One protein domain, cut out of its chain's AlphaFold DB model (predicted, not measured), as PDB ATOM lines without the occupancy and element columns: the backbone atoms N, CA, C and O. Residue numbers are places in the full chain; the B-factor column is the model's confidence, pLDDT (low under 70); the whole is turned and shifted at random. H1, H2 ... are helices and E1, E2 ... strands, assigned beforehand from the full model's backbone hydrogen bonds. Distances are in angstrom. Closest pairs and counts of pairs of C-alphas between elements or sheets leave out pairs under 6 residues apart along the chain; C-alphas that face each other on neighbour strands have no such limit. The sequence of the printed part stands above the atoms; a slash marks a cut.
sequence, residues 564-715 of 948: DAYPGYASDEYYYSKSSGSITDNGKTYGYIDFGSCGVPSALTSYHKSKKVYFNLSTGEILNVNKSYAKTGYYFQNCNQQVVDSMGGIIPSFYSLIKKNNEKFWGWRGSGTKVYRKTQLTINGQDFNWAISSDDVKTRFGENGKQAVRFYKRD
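Overview. This is residues 564 to 715 of the 948 residues of the protein "M23 family peptidase" of Ruminococcus bromii (UniProt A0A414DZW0). A strongly twisted sheet of six strands, with the short helix H1 over one face, makes the larger part, and a small sheet of three strands, E7 to E9, lies at the far end of the longest axis. Between them the short pair E1 and E12 runs on into the large sheet's two edge strands, with H2 beside E12 and the hairpin E10 and E11 near E2. The 152 printed residues hold, in order, E1 E2 E3 H1 E4 E5 E6 E7 E8 E9 E10 E11 H2 E12 E13; under half, 75, are in these elements, mostly strand. The large sheet runs E2 E3 E4 E5 E6 E13, all antiparallel. The whole is compact, with a radius of gyration of the C-alphas of 15.4 A and spans of 49 by 36 by 29 A.

Arrangement. E1, residues 575 to 577, is the antiparallel neighbour of E12, residues 707 to 709, with N 575 and O 709 2.8 A apart. E1 runs on into E2, residues 579 to 585, at 68 degrees, and E12 into E13, residues 711 to 715, at 26 degrees. E2 and E3, residues 588 to 594, are a hairpin, with N 583 and O 590 2.8 A apart. H1, residues 602 to 607, is on the large sheet at a height of 8.0 A, only just over E5, residues 621 to 624, with 3 of its C-alphas. E4, residues 612 to 615, has N 615 2.9 A from O 591 of E3. E4, E5 and E6, residues 630 to 636, form a meander, each strand the antiparallel neighbour of the one before, with N 623 and O 614 2.8 A and N 624 and O 630 2.8 A apart. E6 and E13 are antiparallel neighbours, with N 635 and O 712 2.9 A apart. E7, residues 656 to 660, E8, residues 663 to 669, and E9, residues 675 to 677, form a second meander, with N 658 and O 665 2.8 A and N 676 and O 668 2.9 A apart. E10, residues 681 to 683, and E11, residues 686 to 688, are a hairpin, with N 688 and O 681 2.8 A apart. H2, residues 694 to 701, only grazes the sheet E7 E8 E9; its closest C-alphas to E12 are those of Ser 694 and Gln 707, 4.7 A. In H2 every O i to N i+4 pair is within hydrogen-bond range; in H1 0 of 2 are, and 2 of 3 O i to N i+3 pairs.

Along the chain. E1 begins at C-alpha 575 (242.204, 176.769, 228.374), and E13 ends at C-alpha 715 (224.651, 184.536, 235.542). E2 is 18.9 A long, E3 18.7 A, E6 15.4 A and E8 15.3 A.

Size, cuts and confidence. The C-alphas of Lys 627 and Asn 661, the two farthest apart, are 50.1 A apart. The link E6 to E7, residues 637 to 655, is long. The printed part has no cut; its mean pLDDT is 89.6, and residues 568 to 572 are under 70.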
ATOM      1  N   ASP A 564     227.871 182.767 226.748       81.06
ATOM      2  CA  ASP A 564     229.130 182.928 226.032       81.06
ATOM      3  C   ASP A 564     230.168 181.947 226.590       81.06
ATOM      4  O   ASP A 564     230.581 182.032 227.757       81.06
ATOM      5  N   ALA A 565     230.593 181.001 225.752       83.12
ATOM      6  CA  ALA A 565     231.761 180.173 226.025       83.12
ATOM      7  C   ALA A 565     233.028 180.987 225.739       83.12
ATOM      8  O   ALA A 565     233.174 181.555 224.659       83.12
ATOM      9  N   TYR A 566     233.958 181.043 226.693       82.06
ATOM     10  CA  TYR A 566     235.182 181.819 226.501       82.06
ATOM     11  C   TYR A 566     236.185 181.012 225.663       82.06
ATOM     12  O   TYR A 566     236.579 179.927 226.104       82.06
ATOM     13  N   PRO A 567     236.625 181.520 224.492       70.88
ATOM     14  CA  PRO A 567     237.609 180.839 223.656       70.88
ATOM     15  C   PRO A 567     238.951 180.797 224.384       70.88
ATOM     16  O   PRO A 567     239.302 181.749 225.084       70.88
ATOM     17  N   GLY A 568     239.688 179.697 224.252       64.88
ATOM     18  CA  GLY A 568     240.960 179.485 224.943       64.88
ATOM     19  C   GLY A 568     242.070 179.028 224.002       64.88
ATOM     20  O   GLY A 568     241.818 178.628 222.874       64.88
ATOM     21  N   TYR A 569     243.318 179.086 224.470       62.31
ATOM     22  CA  TYR A 569     244.508 178.841 223.641       62.31
ATOM     23  C   TYR A 569     244.656 177.397 223.126       62.31
ATOM     24  O   TYR A 569     245.417 177.155 222.193       62.31
ATOM     25  N   ALA A 570     243.963 176.427 223.722       55.47
ATOM     26  CA  ALA A 570     243.915 175.058 223.228       55.47
ATOM     27  C   ALA A 570     242.793 174.946 222.183       55.47
ATOM     28  O   ALA A 570     241.607 174.977 222.530       55.47
ATOM     29  N   SER A 571     243.162 174.798 220.904       54.94
ATOM     30  CA  SER A 571     242.234 174.641 219.763       54.94
ATOM     31  C   SER A 571     241.177 175.750 219.607       54.94
ATOM     32  O   SER A 571     240.066 175.458 219.183       54.94
ATOM     33  N   ASP A 572     241.493 176.985 220.008       62.22
ATOM     34  CA  ASP A 572     240.582 178.150 220.034       62.22
ATOM     35  C   ASP A 572     239.353 178.005 220.965       62.22
ATOM     36  O   ASP A 572     238.493 178.882 221.037       62.22
ATOM     37  N   GLU A 573     239.286 176.931 221.759       74.94
ATOM     38  CA  GLU A 573     238.060 176.470 222.423       74.94
ATOM     39  C   GLU A 573     238.226 176.104 223.915       74.94
ATOM     40  O   GLU A 573     237.231 176.046 224.646       74.94
ATOM     41  N   TYR A 574     239.449 175.825 224.383       88.50
ATOM     42  CA  TYR A 574     239.739 175.391 225.759       88.50
ATOM     43  C   TYR A 574     240.972 176.102 226.336       88.50
ATOM     44  O   TYR A 574     241.878 176.513 225.618       88.50
ATOM     45  N   TYR A 575     241.051 176.220 227.659       91.56
ATOM     46  CA  TYR A 575     242.204 176.769 228.374       91.56
ATOM     47  C   TYR A 575     243.055 175.661 228.980       91.56
ATOM     48  O   TYR A 575     242.525 174.777 229.651       91.56
ATOM     49  N   TYR A 576     244.376 175.743 228.808       92.75
ATOM     50  CA  TYR A 576     245.300 174.839 229.486       92.75
ATOM     51  C   TYR A 576     245.368 175.121 230.987       92.75
ATOM     52  O   TYR A 576     245.441 176.272 231.418       92.75
ATOM     53  N   SER A 577     245.422 174.058 231.779       93.81
ATOM     54  CA  SER A 577     245.689 174.097 233.211       93.81
ATOM     55  C   SER A 577     246.808 173.122 233.571       93.81
ATOM     56  O   SER A 577     247.084 172.151 232.866       93.81
ATOM     57  N   LYS A 578     247.495 173.397 234.681       94.69
ATOM     58  CA  LYS A 578     248.549 172.531 235.214       94.69
ATOM     59  C   LYS A 578     247.949 171.285 235.862       94.69
ATOM     60  O   LYS A 578     248.465 170.189 235.677       94.69
ATOM     61  N   SER A 579     246.898 171.458 236.659       93.88
ATOM     62  CA  SER A 579     246.232 170.358 237.356       93.88
ATOM     63  C   SER A 579     244.851 170.755 237.872       93.88
ATOM     64  O   SER A 579     244.458 171.924 237.856       93.88
ATOM     65  N   SER A 580     244.122 169.766 238.378       94.50
ATOM     66  CA  SER A 580     242.823 169.918 239.022       94.50
ATOM     67  C   SER A 580     242.798 169.145 240.335       94.50
ATOM     68  O   SER A 580     243.466 168.121 240.475       94.50
ATOM     69  N   GLY A 581     242.012 169.609 241.299       93.88
ATOM     70  CA  GLY A 581     241.935 168.996 242.619       93.88
ATOM     71  C   GLY A 581     240.655 169.363 243.364       93.88
ATOM     72  O   GLY A 581     239.789 170.070 242.848       93.88
ATOM     73  N   SER A 582     240.560 168.914 244.610       93.50
ATOM     74  CA  SER A 582     239.587 169.417 245.581       93.50
ATOM     75  C   SER A 582     240.295 169.863 246.851       93.50
ATOM     76  O   SER A 582     241.362 169.343 247.174       93.50
ATOM     77  N   ILE A 583     239.688 170.778 247.594       92.94
ATOM     78  CA  ILE A 583     240.148 171.204 248.914       92.94
ATOM     79  C   ILE A 583     238.963 171.314 249.868       92.94
ATOM     80  O   ILE A 583     237.863 171.665 249.443       92.94
ATOM     81  N   THR A 584     239.199 171.071 251.153       91.75
ATOM     82  CA  THR A 584     238.228 171.356 252.211       91.75
ATOM     83  C   THR A 584     238.617 172.644 252.917       91.75
ATOM     84  O   THR A 584     239.727 172.754 253.432       91.75
ATOM     85  N   ASP A 585     237.699 173.604 252.955       87.25
ATOM     86  CA  ASP A 585     237.863 174.874 253.657       87.25
ATOM     87  C   ASP A 585     236.577 175.204 254.429       87.25
ATOM     88  O   ASP A 585     235.471 175.076 253.899       87.25
ATOM     89  N   ASN A 586     236.709 175.568 255.708       83.88
ATOM     90  CA  ASN A 586     235.595 175.794 256.642       83.88
ATOM     91  C   ASN A 586     234.500 174.703 256.596       83.88
ATOM     92  O   ASN A 586     233.303 174.994 256.601       83.88
ATOM     93  N   GLY A 587     234.910 173.432 256.517       86.25
ATOM     94  CA  GLY A 587     234.003 172.279 256.496       86.25
ATOM     95  C   GLY A 587     233.257 172.052 255.172       86.25
ATOM     96  O   GLY A 587     232.441 171.137 255.097       86.25
ATOM     97  N   LYS A 588     233.532 172.837 254.121       90.62
ATOM     98  CA  LYS A 588     232.979 172.646 252.772       90.62
ATOM     99  C   LYS A 588     234.072 172.215 251.800       90.62
ATOM    100  O   LYS A 588     235.184 172.733 251.844       90.62
ATOM    101  N   THR A 589     233.743 171.274 250.917       91.88
ATOM    102  CA  THR A 589     234.666 170.806 249.874       91.88
ATOM    103  C   THR A 589     234.423 171.578 248.581       91.88
ATOM    104  O   THR A 589     233.297 171.624 248.088       91.88
ATOM    105  N   TYR A 590     235.483 172.152 248.022       94.19
ATOM    106  CA  TYR A 590     235.478 172.889 246.762       94.19
ATOM    107  C   TYR A 590     236.401 172.217 245.754       94.19
ATOM    108  O   TYR A 590     237.459 171.700 246.114       94.19
ATOM    109  N   GLY A 591     236.025 172.254 244.480       95.00
ATOM    110  CA  GLY A 591     236.910 171.901 243.380       95.00
ATOM    111  C   GLY A 591     237.866 173.053 243.108       95.00
ATOM    112  O   GLY A 591     237.540 174.209 243.380       95.00
ATOM    113  N   TYR A 592     239.043 172.764 242.569       96.31
ATOM    114  CA  TYR A 592     239.929 173.791 242.041       96.31
ATOM    115  C   TYR A 592     240.562 173.372 240.718       96.31
ATOM    116  O   TYR A 592     240.872 172.199 240.505       96.31
ATOM    117  N   ILE A 593     240.799 174.362 239.861       96.88
ATOM    118  CA  ILE A 593     241.660 174.262 238.682       96.88
ATOM    119  C   ILE A 593     242.897 175.120 238.942       96.88
ATOM    120  O   ILE A 593     242.781 176.314 239.221       96.88
ATOM    121  N   ASP A 594     244.077 174.508 238.893       96.50
ATOM    122  CA  ASP A 594     245.368 175.181 239.018       96.50
ATOM    123  C   ASP A 594     245.910 175.492 237.625       96.50
ATOM    124  O   ASP A 594     246.295 174.595 236.874       96.50
ATOM    125  N   PHE A 595     245.951 176.775 237.269       94.81
ATOM    126  CA  PHE A 595     246.483 177.203 235.979       94.81
ATOM    127  C   PHE A 595     248.018 177.250 235.959       94.81
ATOM    128  O   PHE A 595     248.615 177.196 234.888       94.81
ATOM    129  N   GLY A 596     248.694 177.304 237.114       93.31
ATOM    130  CA  GLY A 596     250.154 177.241 237.204       93.31
ATOM    131  C   GLY A 596     250.897 178.203 236.262       93.31
ATOM    132  O   GLY A 596     250.708 179.422 236.289       93.31
ATOM    133  N   SER A 597     251.798 177.670 235.437       88.25
ATOM    134  CA  SER A 597     252.527 178.437 234.416       88.25
ATOM    135  C   SER A 597     251.696 178.758 233.166       88.25
ATOM    136  O   SER A 597     252.131 179.589 232.380       88.25
ATOM    137  N   CYS A 598     250.504 178.170 232.998       87.06
ATOM    138  CA  CYS A 598     249.638 178.395 231.831       87.06
ATOM    139  C   CYS A 598     248.941 179.767 231.849       87.06
ATOM    140  O   CYS A 598     248.491 180.233 230.810       87.06
ATOM    141  N   GLY A 599     248.880 180.424 233.015       89.06
ATOM    142  CA  GLY A 599     248.206 181.713 233.194       89.06
ATOM    143  C   GLY A 599     246.700 181.565 233.427       89.06
ATOM    144  O   GLY A 599     246.043 180.708 232.844       89.06
ATOM    145  N   VAL A 600     246.147 182.383 234.325       92.00
ATOM    146  CA  VAL A 600     244.700 182.383 234.595       92.00
ATOM    147  C   VAL A 600     243.994 183.181 233.490       92.00
ATOM    148  O   VAL A 600     244.486 184.257 233.140       92.00
ATOM    149  N   PRO A 601     242.857 182.700 232.950       91.50
ATOM    150  CA  PRO A 601     242.071 183.449 231.974       91.50
ATOM    151  C   PRO A 601     241.716 184.845 232.491       91.50
ATOM    152  O   PRO A 601     241.342 184.991 233.656       91.50
ATOM    153  N   SER A 602     241.772 185.857 231.622       89.81
ATOM    154  CA  SER A 602     241.549 187.264 231.995       89.81
ATOM    155  C   SER A 602     240.215 187.490 232.720       89.81
ATOM    156  O   SER A 602     240.167 188.225 233.705       89.81
ATOM    157  N   ALA A 603     239.155 186.792 232.295       90.25
ATOM    158  CA  ALA A 603     237.828 186.835 232.911       90.25
ATOM    159  C   ALA A 603     237.782 186.279 234.351       90.25
ATOM    160  O   ALA A 603     236.870 186.608 235.108       90.25
ATOM    161  N   LEU A 604     238.758 185.452 234.746       93.31
ATOM    162  CA  LEU A 604     238.820 184.785 236.052       93.31
ATOM    163  C   LEU A 604     239.928 185.337 236.962       93.31
ATOM    164  O   LEU A 604     240.045 184.911 238.115       93.31
ATOM    165  N   THR A 605     240.725 186.299 236.484       92.44
ATOM    166  CA  THR A 605     241.877 186.851 237.214       92.44
ATOM    167  C   THR A 605     241.498 187.397 238.595       92.44
ATOM    168  O   THR A 605     242.229 187.208 239.563       92.44
ATOM    169  N   SER A 606     240.321 188.010 238.737       92.75
ATOM    170  CA  SER A 606     239.857 188.570 240.016       92.75
ATOM    171  C   SER A 606     239.392 187.525 241.045       92.75
ATOM    172  O   SER A 606     239.137 187.881 242.198       92.75
ATOM    173  N   TYR A 607     239.266 186.252 240.658       94.62
ATOM    174  CA  TYR A 607     238.634 185.203 241.473       94.62
ATOM    175  C   TYR A 607     239.589 184.080 241.890       94.62
ATOM    176  O   TYR A 607     239.163 183.134 242.550       94.62
ATOM    177  N   HIS A 608     240.872 184.165 241.530       94.56
ATOM    178  CA  HIS A 608     241.856 183.144 241.878       94.56
ATOM    179  C   HIS A 608     242.607 183.460 243.181       94.56
ATOM    180  O   HIS A 608     242.772 184.618 243.568       94.56
ATOM    181  N   LYS A 609     243.203 182.431 243.792       94.38
ATOM    182  CA  LYS A 609     244.242 182.558 244.830       94.38
ATOM    183  C   LYS A 609     245.413 181.659 244.462       94.38
ATOM    184  O   LYS A 609     245.223 180.482 244.184       94.38
ATOM    185  N   SER A 610     246.615 182.232 244.385       92.62
ATOM    186  CA  SER A 610     247.822 181.515 243.937       92.62
ATOM    187  C   SER A 610     247.628 180.770 242.605       92.62
ATOM    188  O   SER A 610     248.046 179.625 242.471       92.62
ATOM    189  N   LYS A 611     246.959 181.414 241.634       95.25
ATOM    190  CA  LYS A 611     246.599 180.863 240.309       95.25
ATOM    191  C   LYS A 611     245.640 179.663 240.313       95.25
ATOM    192  O   LYS A 611     245.416 179.056 239.266       95.25
ATOM    193  N   LYS A 612     245.031 179.355 241.461       96.38
ATOM    194  CA  LYS A 612     243.952 178.373 241.588       96.38
ATOM    195  C   LYS A 612     242.602 179.072 241.568       96.38
ATOM    196  O   LYS A 612     242.383 180.010 242.336       96.38
ATOM    197  N   VAL A 613     241.713 178.606 240.700       97.38
ATOM    198  CA  VAL A 613     240.312 179.035 240.644       97.38
ATOM    199  C   VAL A 613     239.463 177.955 241.292       97.38
ATOM    200  O   VAL A 613     239.581 176.785 240.933       97.38
ATOM    201  N   TYR A 614     238.629 178.351 242.249       96.94
ATOM    202  CA  TYR A 614     237.813 177.441 243.046       96.94
ATOM    203  C   TYR A 614     236.379 177.419 242.535       96.94
ATOM    204  O   TYR A 614     235.888 178.423 242.022       96.94
ATOM    205  N   PHE A 615     235.704 176.284 242.677       96.81
ATOM    206  CA  PHE A 615     234.342 176.120 242.191       96.81
ATOM    207  C   PHE A 615     233.552 175.074 242.989       96.81
ATOM    208  O   PHE A 615     234.114 174.260 243.727       96.81
ATOM    209  N   ASN A 616     232.229 175.094 242.849       94.88
ATOM    210  CA  ASN A 616     231.338 174.099 243.434       94.88
ATOM    211  C   ASN A 616     231.368 172.801 242.608       94.88
ATOM    212  O   ASN A 616     230.986 172.798 241.441       94.88
ATOM    213  N   LEU A 617     231.785 171.689 243.221       90.50
ATOM    214  CA  LEU A 617     231.956 170.396 242.547       90.50
ATOM    215  C   LEU A 617     230.675 169.826 241.929       90.50
ATOM    216  O   LEU A 617     230.780 169.052 240.980       90.50
ATOM    217  N   SER A 618     229.494 170.169 242.452       90.12
ATOM    218  CA  SER A 618     228.229 169.640 241.932       90.12
ATOM    219  C   SER A 618     227.695 170.435 240.744       90.12
ATOM    220  O   SER A 618     227.091 169.851 239.850       90.12
ATOM    221  N   THR A 619     227.924 171.750 240.710       92.56
ATOM    222  CA  THR A 619     227.332 172.646 239.700       92.56
ATOM    223  C   THR A 619     228.335 173.208 238.699       92.56
ATOM    224  O   THR A 619     227.922 173.712 237.660       92.56
ATOM    225  N   GLY A 620     229.633 173.169 239.001       93.62
ATOM    226  CA  GLY A 620     230.668 173.841 238.215       93.62
ATOM    227  C   GLY A 620     230.785 175.339 238.505       93.62
ATOM    228  O   GLY A 620     231.624 175.997 237.897       93.62
ATOM    229  N   GLU A 621     229.977 175.892 239.420       96.56
ATOM    230  CA  GLU A 621     229.954 177.328 239.726       96.56
ATOM    231  C   GLU A 621     231.298 177.810 240.245       96.56
ATOM    232  O   GLU A 621     231.729 177.384 241.314       96.56
ATOM    233  N   ILE A 622     231.934 178.730 239.529       97.31
ATOM    234  CA  ILE A 622     233.180 179.357 239.949       97.31
ATOM    235  C   ILE A 622     232.887 180.318 241.102       97.31
ATOM    236  O   ILE A 622     231.974 181.147 241.042       97.31
ATOM    237  N   LEU A 623     233.690 180.220 242.158       96.50
ATOM    238  CA  LEU A 623     233.512 180.939 243.412       96.50
ATOM    239  C   LEU A 623     234.681 181.889 243.659       96.50
ATOM    240  O   LEU A 623     235.847 181.563 243.427       96.50
ATOM    241  N   ASN A 624     234.373 183.067 244.190       94.94
ATOM    242  CA  ASN A 624     235.372 184.055 244.553       94.94
ATOM    243  C   ASN A 624     235.981 183.716 245.917       94.94
ATOM    244  O   ASN A 624     235.458 184.101 246.965       94.94
ATOM    245  N   VAL A 625     237.126 183.037 245.901       92.75
ATOM    246  CA  VAL A 625     237.881 182.684 247.115       92.75
ATOM    247  C   VAL A 625     238.289 183.909 247.946       92.75
ATOM    248  O   VAL A 625     238.387 183.824 249.166       92.75
ATOM    249  N   ASN A 626     238.458 185.075 247.312       92.44
ATOM    250  CA  ASN A 626     238.814 186.326 247.988       92.44
ATOM    251  C   ASN A 626     237.604 187.000 248.667       92.44
ATOM    252  O   ASN A 626     237.773 187.963 249.410       92.44
ATOM    253  N   LYS A 627     236.385 186.498 248.424       89.56
ATOM    254  CA  LYS A 627     235.127 186.952 249.038       89.56
ATOM    255  C   LYS A 627     234.351 185.776 249.634       89.56
ATOM    256  O   LYS A 627     233.192 185.562 249.294       89.56
ATOM    257  N   SER A 628     235.005 184.988 250.489       89.19
ATOM    258  CA  SER A 628     234.381 183.870 251.219       89.19
ATOM    259  C   SER A 628     233.611 182.895 250.318       89.19
ATOM    260  O   SER A 628     232.539 182.419 250.685       89.19
ATOM    261  N   TYR A 629     234.159 182.610 249.132       92.56
ATOM    262  CA  TYR A 629     233.556 181.742 248.117       92.56
ATOM    263  C   TYR A 629     232.187 182.229 247.608       92.56
ATOM    264  O   TYR A 629     231.303 181.426 247.320       92.56
ATOM    265  N   ALA A 630     232.002 183.546 247.476       91.25
ATOM    266  CA  ALA A 630     230.804 184.127 246.873       91.25
ATOM    267  C   ALA A 630     230.662 183.772 245.379       91.25
ATOM    268  O   ALA A 630     231.657 183.603 244.670       91.25
ATOM    269  N   LYS A 631     229.416 183.722 244.894       93.19
ATOM    270  CA  LYS A 631     229.060 183.492 243.486       93.19
ATOM    271  C   LYS A 631     229.748 184.488 242.546       93.19
ATOM    272  O   LYS A 631     229.845 185.674 242.861       93.19
ATOM    273  N   THR A 632     230.205 184.011 241.385       93.94
ATOM    274  CA  THR A 632     230.822 184.855 240.336       93.94
ATOM    275  C   THR A 632     229.993 184.959 239.058       93.94
ATOM    276  O   THR A 632     230.209 185.877 238.271       93.94
ATOM    277  N   GLY A 633     229.057 184.028 238.849       93.75
ATOM    278  CA  GLY A 633     228.271 183.900 237.619       93.75
ATOM    279  C   GLY A 633     228.968 183.144 236.482       93.75
ATOM    280  O   GLY A 633     228.328 182.843 235.473       93.75
ATOM    281  N   TYR A 634     230.243 182.785 236.659       95.50
ATOM    282  CA  TYR A 634     230.981 181.907 235.754       95.50
ATOM    283  C   TYR A 634     230.900 180.452 236.206       95.50
ATOM    284  O   TYR A 634     230.822 180.165 237.399       95.50
ATOM    285  N   TYR A 635     230.950 179.535 235.245       95.88
ATOM    286  CA  TYR A 635     230.825 178.101 235.481       95.88
ATOM    287  C   TYR A 635     231.859 177.352 234.647       95.88
ATOM    288  O   TYR A 635     231.992 177.612 233.450       95.88
ATOM    289  N   PHE A 636     232.576 176.405 235.252       95.81
ATOM    290  CA  PHE A 636     233.304 175.404 234.479       95.81
ATOM    291  C   PHE A 636     232.304 174.482 233.784       95.81
ATOM    292  O   PHE A 636     231.288 174.098 234.362       95.81
ATOM    293  N   GLN A 637     232.586 174.117 232.538       94.12
ATOM    294  CA  GLN A 637     231.770 173.157 231.812       94.12
ATOM    295  C   GLN A 637     232.127 171.733 232.249       94.12
ATOM    296  O   GLN A 637     233.294 171.343 232.276       94.12
ATOM    297  N   ASN A 638     231.108 170.922 232.524       94.12
ATOM    298  CA  ASN A 638     231.286 169.482 232.622       94.12
ATOM    299  C   ASN A 638     231.628 168.933 231.230       94.12
ATOM    300  O   ASN A 638     230.819 168.996 230.307       94.12
ATOM    301  N   CYS A 639     232.817 168.362 231.072       92.44
ATOM    302  CA  CYS A 639     233.341 167.919 229.786       92.44
ATOM    303  C   CYS A 639     232.532 166.771 229.156       92.44
ATOM    304  O   CYS A 639     232.689 166.529 227.963       92.44
ATOM    305  N   ASN A 640     231.669 166.085 229.915       93.44
ATOM    306  CA  ASN A 640     230.778 165.031 229.415       93.44
ATOM    307  C   ASN A 640     229.385 165.549 229.008       93.44
ATOM    308  O   ASN A 640     228.576 164.775 228.498       93.44
ATOM    309  N   GLN A 641     229.056 166.813 229.288       91.69
ATOM    310  CA  GLN A 641     227.703 167.348 229.119       91.69
ATOM    311  C   GLN A 641     227.708 168.612 228.265       91.69
ATOM    312  O   GLN A 641     228.536 169.510 228.442       91.69
ATOM    313  N   GLN A 642     226.791 168.662 227.300       91.62
ATOM    314  CA  GLN A 642     226.526 169.898 226.579       91.62
ATOM    315  C   GLN A 642     225.780 170.857 227.508       91.62
ATOM    316  O   GLN A 642     224.977 170.422 228.337       91.62
ATOM    317  N   VAL A 643     226.039 172.150 227.362       92.25
ATOM    318  CA  VAL A 643     225.291 173.195 228.060       92.25
ATOM    319  C   VAL A 643     224.310 173.785 227.065       92.25
ATOM    320  O   VAL A 643     224.703 174.118 225.951       92.25
ATOM    321  N   VAL A 644     223.045 173.879 227.459       91.25
ATOM    322  CA  VAL A 644     221.998 174.530 226.669       91.25
ATOM    323  C   VAL A 644     221.583 175.785 227.422       91.25
ATOM    324  O   VAL A 644     221.293 175.703 228.617       91.25
ATOM    325  N   ASP A 645     221.620 176.931 226.752       89.81
ATOM    326  CA  ASP A 645     221.159 178.191 227.327       89.81
ATOM    327  C   ASP A 645     219.637 178.351 227.241       89.81
ATOM    328  O   ASP A 645     218.931 177.549 226.624       89.81
ATOM    329  N   SER A 646     219.113 179.383 227.902       85.12
ATOM    330  CA  SER A 646     217.667 179.624 227.972       85.12
ATOM    331  C   SER A 646     217.025 179.971 226.618       85.12
ATOM    332  O   SER A 646     215.812 179.830 226.465       85.12
ATOM    333  N   MET A 647     217.824 180.382 225.630       87.12
ATOM    334  CA  MET A 647     217.396 180.691 224.264       87.12
ATOM    335  C   MET A 647     217.621 179.523 223.288       87.12
ATOM    336  O   MET A 647     217.288 179.641 222.108       87.12
ATOM    337  N   GLY A 648     218.138 178.385 223.764       86.31
ATOM    338  CA  GLY A 648     218.387 177.181 222.971       86.31
ATOM    339  C   GLY A 648     219.767 177.116 222.303       86.31
ATOM    340  O   GLY A 648     220.014 176.187 221.533       86.31
ATOM    341  N   GLY A 649     220.670 178.056 222.588       88.75
ATOM    342  CA  GLY A 649     222.076 177.987 222.191       88.75
ATOM    343  C   GLY A 649     222.803 176.837 222.890       88.75
ATOM    344  O   GLY A 649     222.503 176.494 224.035       88.75
ATOM    345  N   ILE A 650     223.742 176.194 222.187       90.62
ATOM    346  CA  ILE A 650     224.413 174.971 222.654       90.62
ATOM    347  C   ILE A 650     225.923 175.188 222.733       90.62
ATOM    348  O   ILE A 650     226.571 175.478 221.729       90.62
ATOM    349  N   ILE A 651     226.495 174.928 223.909       90.00
ATOM    350  CA  ILE A 651     227.935 174.734 224.097       90.00
ATOM    351  C   ILE A 651     228.195 173.218 224.117       90.00
ATOM    352  O   ILE A 651     227.770 172.539 225.061       90.00
ATOM    353  N   PRO A 652     228.871 172.646 223.103       89.00
ATOM    354  CA  PRO A 652     229.034 171.198 222.981       89.00
ATOM    355  C   PRO A 652     229.941 170.627 224.076       89.00
ATOM    356  O   PRO A 652     230.855 171.302 224.561       89.00
ATOM    357  N   SER A 653     229.706 169.370 224.465       90.94
ATOM    358  CA  SER A 653     230.620 168.623 225.335       90.94
ATOM    359  C   SER A 653     231.870 168.181 224.580       90.94
ATOM    360  O   SER A 653     231.827 167.942 223.375       90.94
ATOM    361  N   PHE A 654     232.983 168.019 225.299       90.88
ATOM    362  CA  PHE A 654     234.186 167.423 224.717       90.88
ATOM    363  C   PHE A 654     234.013 165.910 224.533       90.88
ATOM    364  O   PHE A 654     234.217 165.358 223.452       90.88
ATOM    365  N   TYR A 655     233.611 165.236 225.611       93.56
ATOM    366  CA  TYR A 655     233.321 163.814 225.605       93.56
ATOM    367  C   TYR A 655     231.859 163.589 225.241       93.56
ATOM    368  O   TYR A 655     230.950 164.267 225.723       93.56
ATOM    369  N   SER A 656     231.634 162.574 224.421       92.12
ATOM    370  CA  SER A 656     230.316 162.066 224.069       92.12
ATOM    371  C   SER A 656     230.247 160.578 224.383       92.12
ATOM    372  O   SER A 656     231.254 159.899 224.598       92.12
ATOM    373  N   LEU A 657     229.027 160.070 224.457       91.50
ATOM    374  CA  LEU A 657     228.765 158.681 224.779       91.50
ATOM    375  C   LEU A 657     228.822 157.854 223.497       91.50
ATOM    376  O   LEU A 657     227.899 157.882 222.683       91.50
ATOM    377  N   ILE A 658     229.923 157.136 223.302       89.88
ATOM    378  CA  ILE A 658     230.199 156.413 222.066       89.88
ATOM    379  C   ILE A 658     229.738 154.966 222.210       89.88
ATOM    380  O   ILE A 658     230.067 154.287 223.182       89.88
ATOM    381  N   LYS A 659     228.962 154.505 221.226       88.88
ATOM    382  CA  LYS A 659     228.545 153.109 221.077       88.88
ATOM    383  C   LYS A 659     229.398 152.457 219.993       88.88
ATOM    384  O   LYS A 659     229.349 152.895 218.844       88.88
ATOM    385  N   LYS A 660     230.181 151.441 220.350       83.69
ATOM    386  CA  LYS A 660     231.013 150.675 219.411       83.69
ATOM    387  C   LYS A 660     231.105 149.231 219.894       83.69
ATOM    388  O   LYS A 660     231.372 149.014 221.067       83.69
ATOM    389  N   ASN A 661     230.890 148.261 219.002       83.56
ATOM    390  CA  ASN A 661     231.014 146.822 219.290       83.56
ATOM    391  C   ASN A 661     230.238 146.368 220.550       83.56
ATOM    392  O   ASN A 661     230.812 145.737 221.429       83.56
ATOM    393  N   ASN A 662     228.951 146.727 220.665       85.94
ATOM    394  CA  ASN A 662     228.088 146.473 221.838       85.94
ATOM    395  C   ASN A 662     228.548 147.087 223.175       85.94
ATOM    396  O   ASN A 662     227.885 146.899 224.192       85.94
ATOM    397  N   GLU A 663     229.609 147.891 223.180       88.44
ATOM    398  CA  GLU A 663     230.068 148.630 224.349       88.44
ATOM    399  C   GLU A 663     229.664 150.107 224.261       88.44
ATOM    400  O   GLU A 663     229.596 150.706 223.180       88.44
ATOM    401  N   LYS A 664     229.394 150.707 225.422       90.44
ATOM    402  CA  LYS A 664     229.019 152.110 225.577       90.44
ATOM    403  C   LYS A 664     229.978 152.776 226.559       90.44
ATOM    404  O   LYS A 664     229.954 152.457 227.742       90.44
ATOM    405  N   PHE A 665     230.796 153.709 226.080       91.00
ATOM    406  CA  PHE A 665     231.797 154.396 226.903       91.00
ATOM    407  C   PHE A 665     231.864 155.893 226.591       91.00
ATOM    408  O   PHE A 665     231.521 156.332 225.493       91.00
ATOM    409  N   TRP A 666     232.310 156.692 227.562       92.31
ATOM    410  CA  TRP A 666     232.620 158.103 227.336       92.31
ATOM    411  C   TRP A 666     233.922 158.229 226.552       92.31
ATOM    412  O   TRP A 666     234.913 157.580 226.884       92.31
ATOM    413  N   GLY A 667     233.932 159.054 225.512       92.69
ATOM    414  CA  GLY A 667     235.093 159.219 224.648       92.69
ATOM    415  C   GLY A 667     234.926 160.361 223.660       92.69
ATOM    416  O   GLY A 667     233.945 161.101 223.707       92.69
ATOM    417  N   TRP A 668     235.877 160.502 222.747       90.88
ATOM    418  CA  TRP A 668     235.801 161.476 221.660       90.88
ATOM    419  C   TRP A 668     236.237 160.839 220.340       90.88
ATOM    420  O   TRP A 668     236.904 159.798 220.304       90.88
ATOM    421  N   ARG A 669     235.822 161.449 219.232       85.38
ATOM    422  CA  ARG A 669     236.243 161.044 217.888       85.38
ATOM    423  C   ARG A 669     237.466 161.867 217.488       85.38
ATOM    424  O   ARG A 669     237.468 163.084 217.656       85.38
ATOM    425  N   GLY A 670     238.517 161.199 217.020       78.06
ATOM    426  CA  GLY A 670     239.701 161.858 216.464       78.06
ATOM    427  C   GLY A 670     239.579 162.070 214.958       78.06
ATOM    428  O   GLY A 670     238.481 162.041 214.409       78.06
ATOM    429  N   SER A 671     240.708 162.265 214.276       73.12
ATOM    430  CA  SER A 671     240.728 162.332 212.813       73.12
ATOM    431  C   SER A 671     240.366 160.978 212.181       73.12
ATOM    432  O   SER A 671     240.776 159.911 212.650       73.12
ATOM    433  N   GLY A 672     239.574 161.021 211.104       73.94
ATOM    434  CA  GLY A 672     239.076 159.828 210.415       73.94
ATOM    435  C   GLY A 672     238.057 159.034 211.244       73.94
ATOM    436  O   GLY A 672     237.153 159.598 211.852       73.94
ATOM    437  N   THR A 673     238.189 157.706 211.269       75.31
ATOM    438  CA  THR A 673     237.274 156.783 211.975       75.31
ATOM    439  C   THR A 673     237.742 156.413 213.389       75.31
ATOM    440  O   THR A 673     237.151 155.545 214.044       75.31
ATOM    441  N   LYS A 674     238.814 157.051 213.886       85.25
ATOM    442  CA  LYS A 674     239.401 156.744 215.196       85.25
ATOM    443  C   LYS A 674     238.519 157.259 216.333       85.25
ATOM    444  O   LYS A 674     238.068 158.403 216.342       85.25
ATOM    445  N   VAL A 675     238.322 156.398 217.324       87.25
ATOM    446  CA  VAL A 675     237.576 156.681 218.550       87.25
ATOM    447  C   VAL A 675     238.504 156.441 219.727       87.25
ATOM    448  O   VAL A 675     239.123 155.381 219.798       87.25
ATOM    449  N   TYR A 676     238.551 157.393 220.650       90.69
ATOM    450  CA  TYR A 676     239.361 157.320 221.858       90.69
ATOM    451  C   TYR A 676     238.449 157.220 223.077       90.69
ATOM    452  O   TYR A 676     237.458 157.946 223.184       90.69
ATOM    453  N   ARG A 677     238.763 156.290 223.983       92.62
ATOM    454  CA  ARG A 677     238.091 156.182 225.282       92.62
ATOM    455  C   ARG A 677     238.618 157.287 226.193       92.62
ATOM    456  O   ARG A 677     239.818 157.527 226.215       92.62
ATOM    457  N   LYS A 678     237.720 157.936 226.934       93.62
ATOM    458  CA  LYS A 678     238.058 158.941 227.944       93.62
ATOM    459  C   LYS A 678     239.020 158.356 228.973       93.62
ATOM    460  O   LYS A 678     238.719 157.322 229.572       93.62
ATOM    461  N   THR A 679     240.100 159.074 229.247       94.25
ATOM    462  CA  THR A 679     240.932 158.819 230.421       94.25
ATOM    463  C   THR A 679     240.276 159.493 231.626       94.25
ATOM    464  O   THR A 679     240.160 160.720 231.688       94.25
ATOM    465  N   GLN A 680     239.771 158.692 232.568       91.88
ATOM    466  CA  GLN A 680     238.993 159.195 233.699       91.88
ATOM    467  C   GLN A 680     239.899 159.861 234.742       91.88
ATOM    468  O   GLN A 680     240.798 159.233 235.293       91.88
ATOM    469  N   LEU A 681     239.631 161.134 235.042       91.75
ATOM    470  CA  LEU A 681     240.226 161.815 236.191       91.75
ATOM    471  C   LEU A 681     239.434 161.457 237.449       91.75
ATOM    472  O   LEU A 681     238.204 161.521 237.443       91.75
ATOM    473  N   THR A 682     240.124 161.128 238.536       89.12
ATOM    474  CA  THR A 682     239.494 160.829 239.827       89.12
ATOM    475  C   THR A 682     240.061 161.715 240.922       89.12
ATOM    476  O   THR A 682     241.278 161.846 241.046       89.12
ATOM    477  N   ILE A 683     239.190 162.288 241.751       85.50
ATOM    478  CA  ILE A 683     239.568 163.069 242.931       85.50
ATOM    479  C   ILE A 683     238.804 162.501 244.121       85.50
ATOM    480  O   ILE A 683     237.585 162.375 244.070       85.50
ATOM    481  N   ASN A 684     239.523 162.130 245.184       81.88
ATOM    482  CA  ASN A 684     238.962 161.480 246.379       81.88
ATOM    483  C   ASN A 684     238.081 160.254 246.054       81.88
ATOM    484  O   ASN A 684     237.039 160.051 246.673       81.88
ATOM    485  N   GLY A 685     238.472 159.460 245.053       81.12
ATOM    486  CA  GLY A 685     237.723 158.272 244.626       81.12
ATOM    487  C   GLY A 685     236.440 158.557 243.833       81.12
ATOM    488  O   GLY A 685     235.692 157.625 243.565       81.12
ATOM    489  N   GLN A 686     236.181 159.812 243.446       84.94
ATOM    490  CA  GLN A 686     235.042 160.202 242.611       84.94
ATOM    491  C   GLN A 686     235.487 160.714 241.241       84.94
ATOM    492  O   GLN A 686     236.550 161.326 241.108       84.94
ATOM    493  N   ASP A 687     234.642 160.505 240.234       89.75
ATOM    494  CA  ASP A 687     234.861 160.996 238.877       89.75
ATOM    495  C   ASP A 687     234.917 162.526 238.830       89.75
ATOM    496  O   ASP A 687     233.967 163.226 239.185       89.75
ATOM    497  N   PHE A 688     236.020 163.057 238.310       92.25
ATOM    498  CA  PHE A 688     236.196 164.477 238.067       92.25
ATOM    499  C   PHE A 688     235.973 164.802 236.592       92.25
ATOM    500  O   PHE A 688     236.784 164.474 235.728       92.25
ATOM    501  N   ASN A 689     234.855 165.464 236.299       94.00
ATOM    502  CA  ASN A 689     234.402 165.704 234.926       94.00
ATOM    503  C   ASN A 689     234.565 167.160 234.463       94.00
ATOM    504  O   ASN A 689     234.090 167.515 233.391       94.00
ATOM    505  N   TRP A 690     235.231 168.006 235.250       94.94
ATOM    506  CA  TRP A 690     235.365 169.445 234.984       94.94
ATOM    507  C   TRP A 690     236.640 169.820 234.208       94.94
ATOM    508  O   TRP A 690     236.840 170.988 233.888       94.94
ATOM    509  N   ALA A 691     237.500 168.842 233.907       94.69
ATOM    510  CA  ALA A 691     238.707 169.010 233.102       94.69
ATOM    511  C   ALA A 691     238.952 167.793 232.197       94.69
ATOM    512  O   ALA A 691     238.557 166.670 232.518       94.69
ATOM    513  N   ILE A 692     239.642 168.032 231.087       93.88
ATOM    514  CA  ILE A 692     240.193 167.019 230.186       93.88
ATOM    515  C   ILE A 692     241.528 166.550 230.773       93.88
ATOM    516  O   ILE A 692     242.348 167.367 231.201       93.88
ATOM    517  N   SER A 693     241.738 165.234 230.815       94.50
ATOM    518  CA  SER A 693     242.959 164.630 231.360       94.50
ATOM    519  C   SER A 693     244.203 165.006 230.548       94.50
ATOM    520  O   SER A 693     244.112 165.333 229.365       94.50
ATOM    521  N   SER A 694     245.387 164.924 231.164       93.19
ATOM    522  CA  SER A 694     246.627 165.246 230.450       93.19
ATOM    523  C   SER A 694     246.928 164.289 229.297       93.19
ATOM    524  O   SER A 694     247.519 164.716 228.306       93.19
ATOM    525  N   ASP A 695     246.523 163.024 229.402       93.12
ATOM    526  CA  ASP A 695     246.723 162.035 228.341       93.12
ATOM    527  C   ASP A 695     245.791 162.296 227.155       93.12
ATOM    528  O   ASP A 695     246.211 162.226 225.994       93.12
ATOM    529  N   ASP A 696     244.544 162.681 227.436       93.06
ATOM    530  CA  ASP A 696     243.577 163.034 226.399       93.06
ATOM    531  C   ASP A 696     243.964 164.361 225.731       93.06
ATOM    532  O   ASP A 696     243.876 164.472 224.507       93.06
ATOM    533  N   VAL A 697     244.477 165.338 226.492       91.38
ATOM    534  CA  VAL A 697     245.026 166.595 225.950       91.38
ATOM    535  C   VAL A 697     246.230 166.332 225.052       91.38
ATOM    536  O   VAL A 697     246.266 166.847 223.935       91.38
ATOM    537  N   LYS A 698     247.179 165.491 225.478       91.25
ATOM    538  CA  LYS A 698     248.326 165.092 224.651       91.25
ATOM    539  C   LYS A 698     247.872 164.421 223.359       91.25
ATOM    540  O   LYS A 698     248.376 164.734 222.286       91.25
ATOM    541  N   THR A 699     246.892 163.526 223.454       90.06
ATOM    542  CA  THR A 699     246.377 162.768 222.307       90.06
ATOM    543  C   THR A 699     245.591 163.648 221.333       90.06
ATOM    544  O   THR A 699     245.686 163.461 220.121       90.06
ATOM    545  N   ARG A 700     244.798 164.599 221.839       87.00
ATOM    546  CA  ARG A 700     243.921 165.448 221.022       87.00
ATOM    547  C   ARG A 700     244.608 166.709 220.502       87.00
ATOM    548  O   ARG A 700     244.342 167.096 219.368       87.00
ATOM    549  N   PHE A 701     245.432 167.347 221.329       86.62
ATOM    550  CA  PHE A 701     245.999 168.680 221.093       86.62
ATOM    551  C   PHE A 701     247.534 168.692 221.017       86.62
ATOM    552  O   PHE A 701     248.103 169.739 220.737       86.62
ATOM    553  N   GLY A 702     248.216 167.570 221.270       86.44
ATOM    554  CA  GLY A 702     249.679 167.456 221.164       86.44
ATOM    555  C   GLY A 702     250.473 167.978 222.370       86.44
ATOM    556  O   GLY A 702     251.689 167.814 222.414       86.44
ATOM    557  N   GLU A 703     249.812 168.556 223.373       85.38
ATOM    558  CA  GLU A 703     250.463 169.152 224.543       85.38
ATOM    559  C   GLU A 703     250.630 168.145 225.687       85.38
ATOM    560  O   GLU A 703     249.662 167.562 226.171       85.38
ATOM    561  N   ASN A 704     251.865 167.957 226.155       86.12
ATOM    562  CA  ASN A 704     252.171 167.005 227.222       86.12
ATOM    563  C   ASN A 704     252.146 167.665 228.612       86.12
ATOM    564  O   ASN A 704     252.609 168.792 228.787       86.12
ATOM    565  N   GLY A 705     251.655 166.939 229.618       86.88
ATOM    566  CA  GLY A 705     251.669 167.370 231.022       86.88
ATOM    567  C   GLY A 705     250.700 168.504 231.383       86.88
ATOM    568  O   GLY A 705     250.862 169.113 232.440       86.88
ATOM    569  N   LYS A 706     249.715 168.813 230.527       91.56
ATOM    570  CA  LYS A 706     248.693 169.850 230.752       91.56
ATOM    571  C   LYS A 706     247.298 169.248 230.686       91.56
ATOM    572  O   LYS A 706     247.022 168.426 229.824       91.56
ATOM    573  N   GLN A 707     246.407 169.705 231.552       93.88
ATOM    574  CA  GLN A 707     244.967 169.478 231.434       93.88
ATOM    575  C   GLN A 707     244.322 170.610 230.623       93.88
ATOM    576  O   GLN A 707     244.964 171.626 230.347       93.88
ATOM    577  N   ALA A 708     243.056 170.451 230.239       92.69
ATOM    578  CA  ALA A 708     242.302 171.500 229.557       92.69
ATOM    579  C   ALA A 708     240.902 171.675 230.155       92.69
ATOM    580  O   ALA A 708     240.255 170.704 230.541       92.69
ATOM    581  N   VAL A 709     240.435 172.918 230.239       93.88
ATOM    582  CA  VAL A 709     239.135 173.289 230.815       93.88
ATOM    583  C   VAL A 709     238.412 174.288 229.923       93.88
ATOM    584  O   VAL A 709     239.044 175.079 229.226       93.88
ATOM    585  N   ARG A 710     237.082 174.296 229.977       92.62
ATOM    586  CA  ARG A 710     236.257 175.366 229.402       92.62
ATOM    587  C   ARG A 710     235.388 175.963 230.491       92.62
ATOM    588  O   ARG A 710     234.958 175.256 231.403       92.62
ATOM    589  N   PHE A 711     235.124 177.256 230.393       93.81
ATOM    590  CA  PHE A 711     234.155 177.930 231.240       93.81
ATOM    591  C   PHE A 711     233.281 178.862 230.403       93.81
ATOM    592  O   PHE A 711     233.643 179.263 229.296       93.81
ATOM    593  N   TYR A 712     232.116 179.180 230.946       93.25
ATOM    594  CA  TYR A 712     231.122 180.048 230.330       93.25
ATOM    595  C   TYR A 712     230.514 180.965 231.387       93.25
ATOM    596  O   TYR A 712     230.609 180.697 232.592       93.25
ATOM    597  N   LYS A 713     229.911 182.068 230.943       92.81
ATOM    598  CA  LYS A 713     229.149 182.956 231.825       92.81
ATOM    599  C   LYS A 713     227.672 182.609 231.723       92.81
ATOM    600  O   LYS A 713     227.108 182.643 230.635       92.81
ATOM    601  N   ARG A 714     227.068 182.281 232.863       92.81
ATOM    602  CA  ARG A 714     225.644 181.945 232.954       92.81
ATOM    603  C   ARG A 714     224.852 183.052 233.614       92.81
ATOM    604  O   ARG A 714     223.822 183.462 233.105       92.81
ATOM    605  N   ASP A 715     225.363 183.558 234.733       93.12
ATOM    606  CA  ASP A 715     224.651 184.536 235.542       93.12
ATOM    607  C   ASP A 715     225.404 185.867 235.535       93.12
ATOM    608  O   ASP A 715     226.637 185.922 235.534       93.12
TER     609      ASP A 715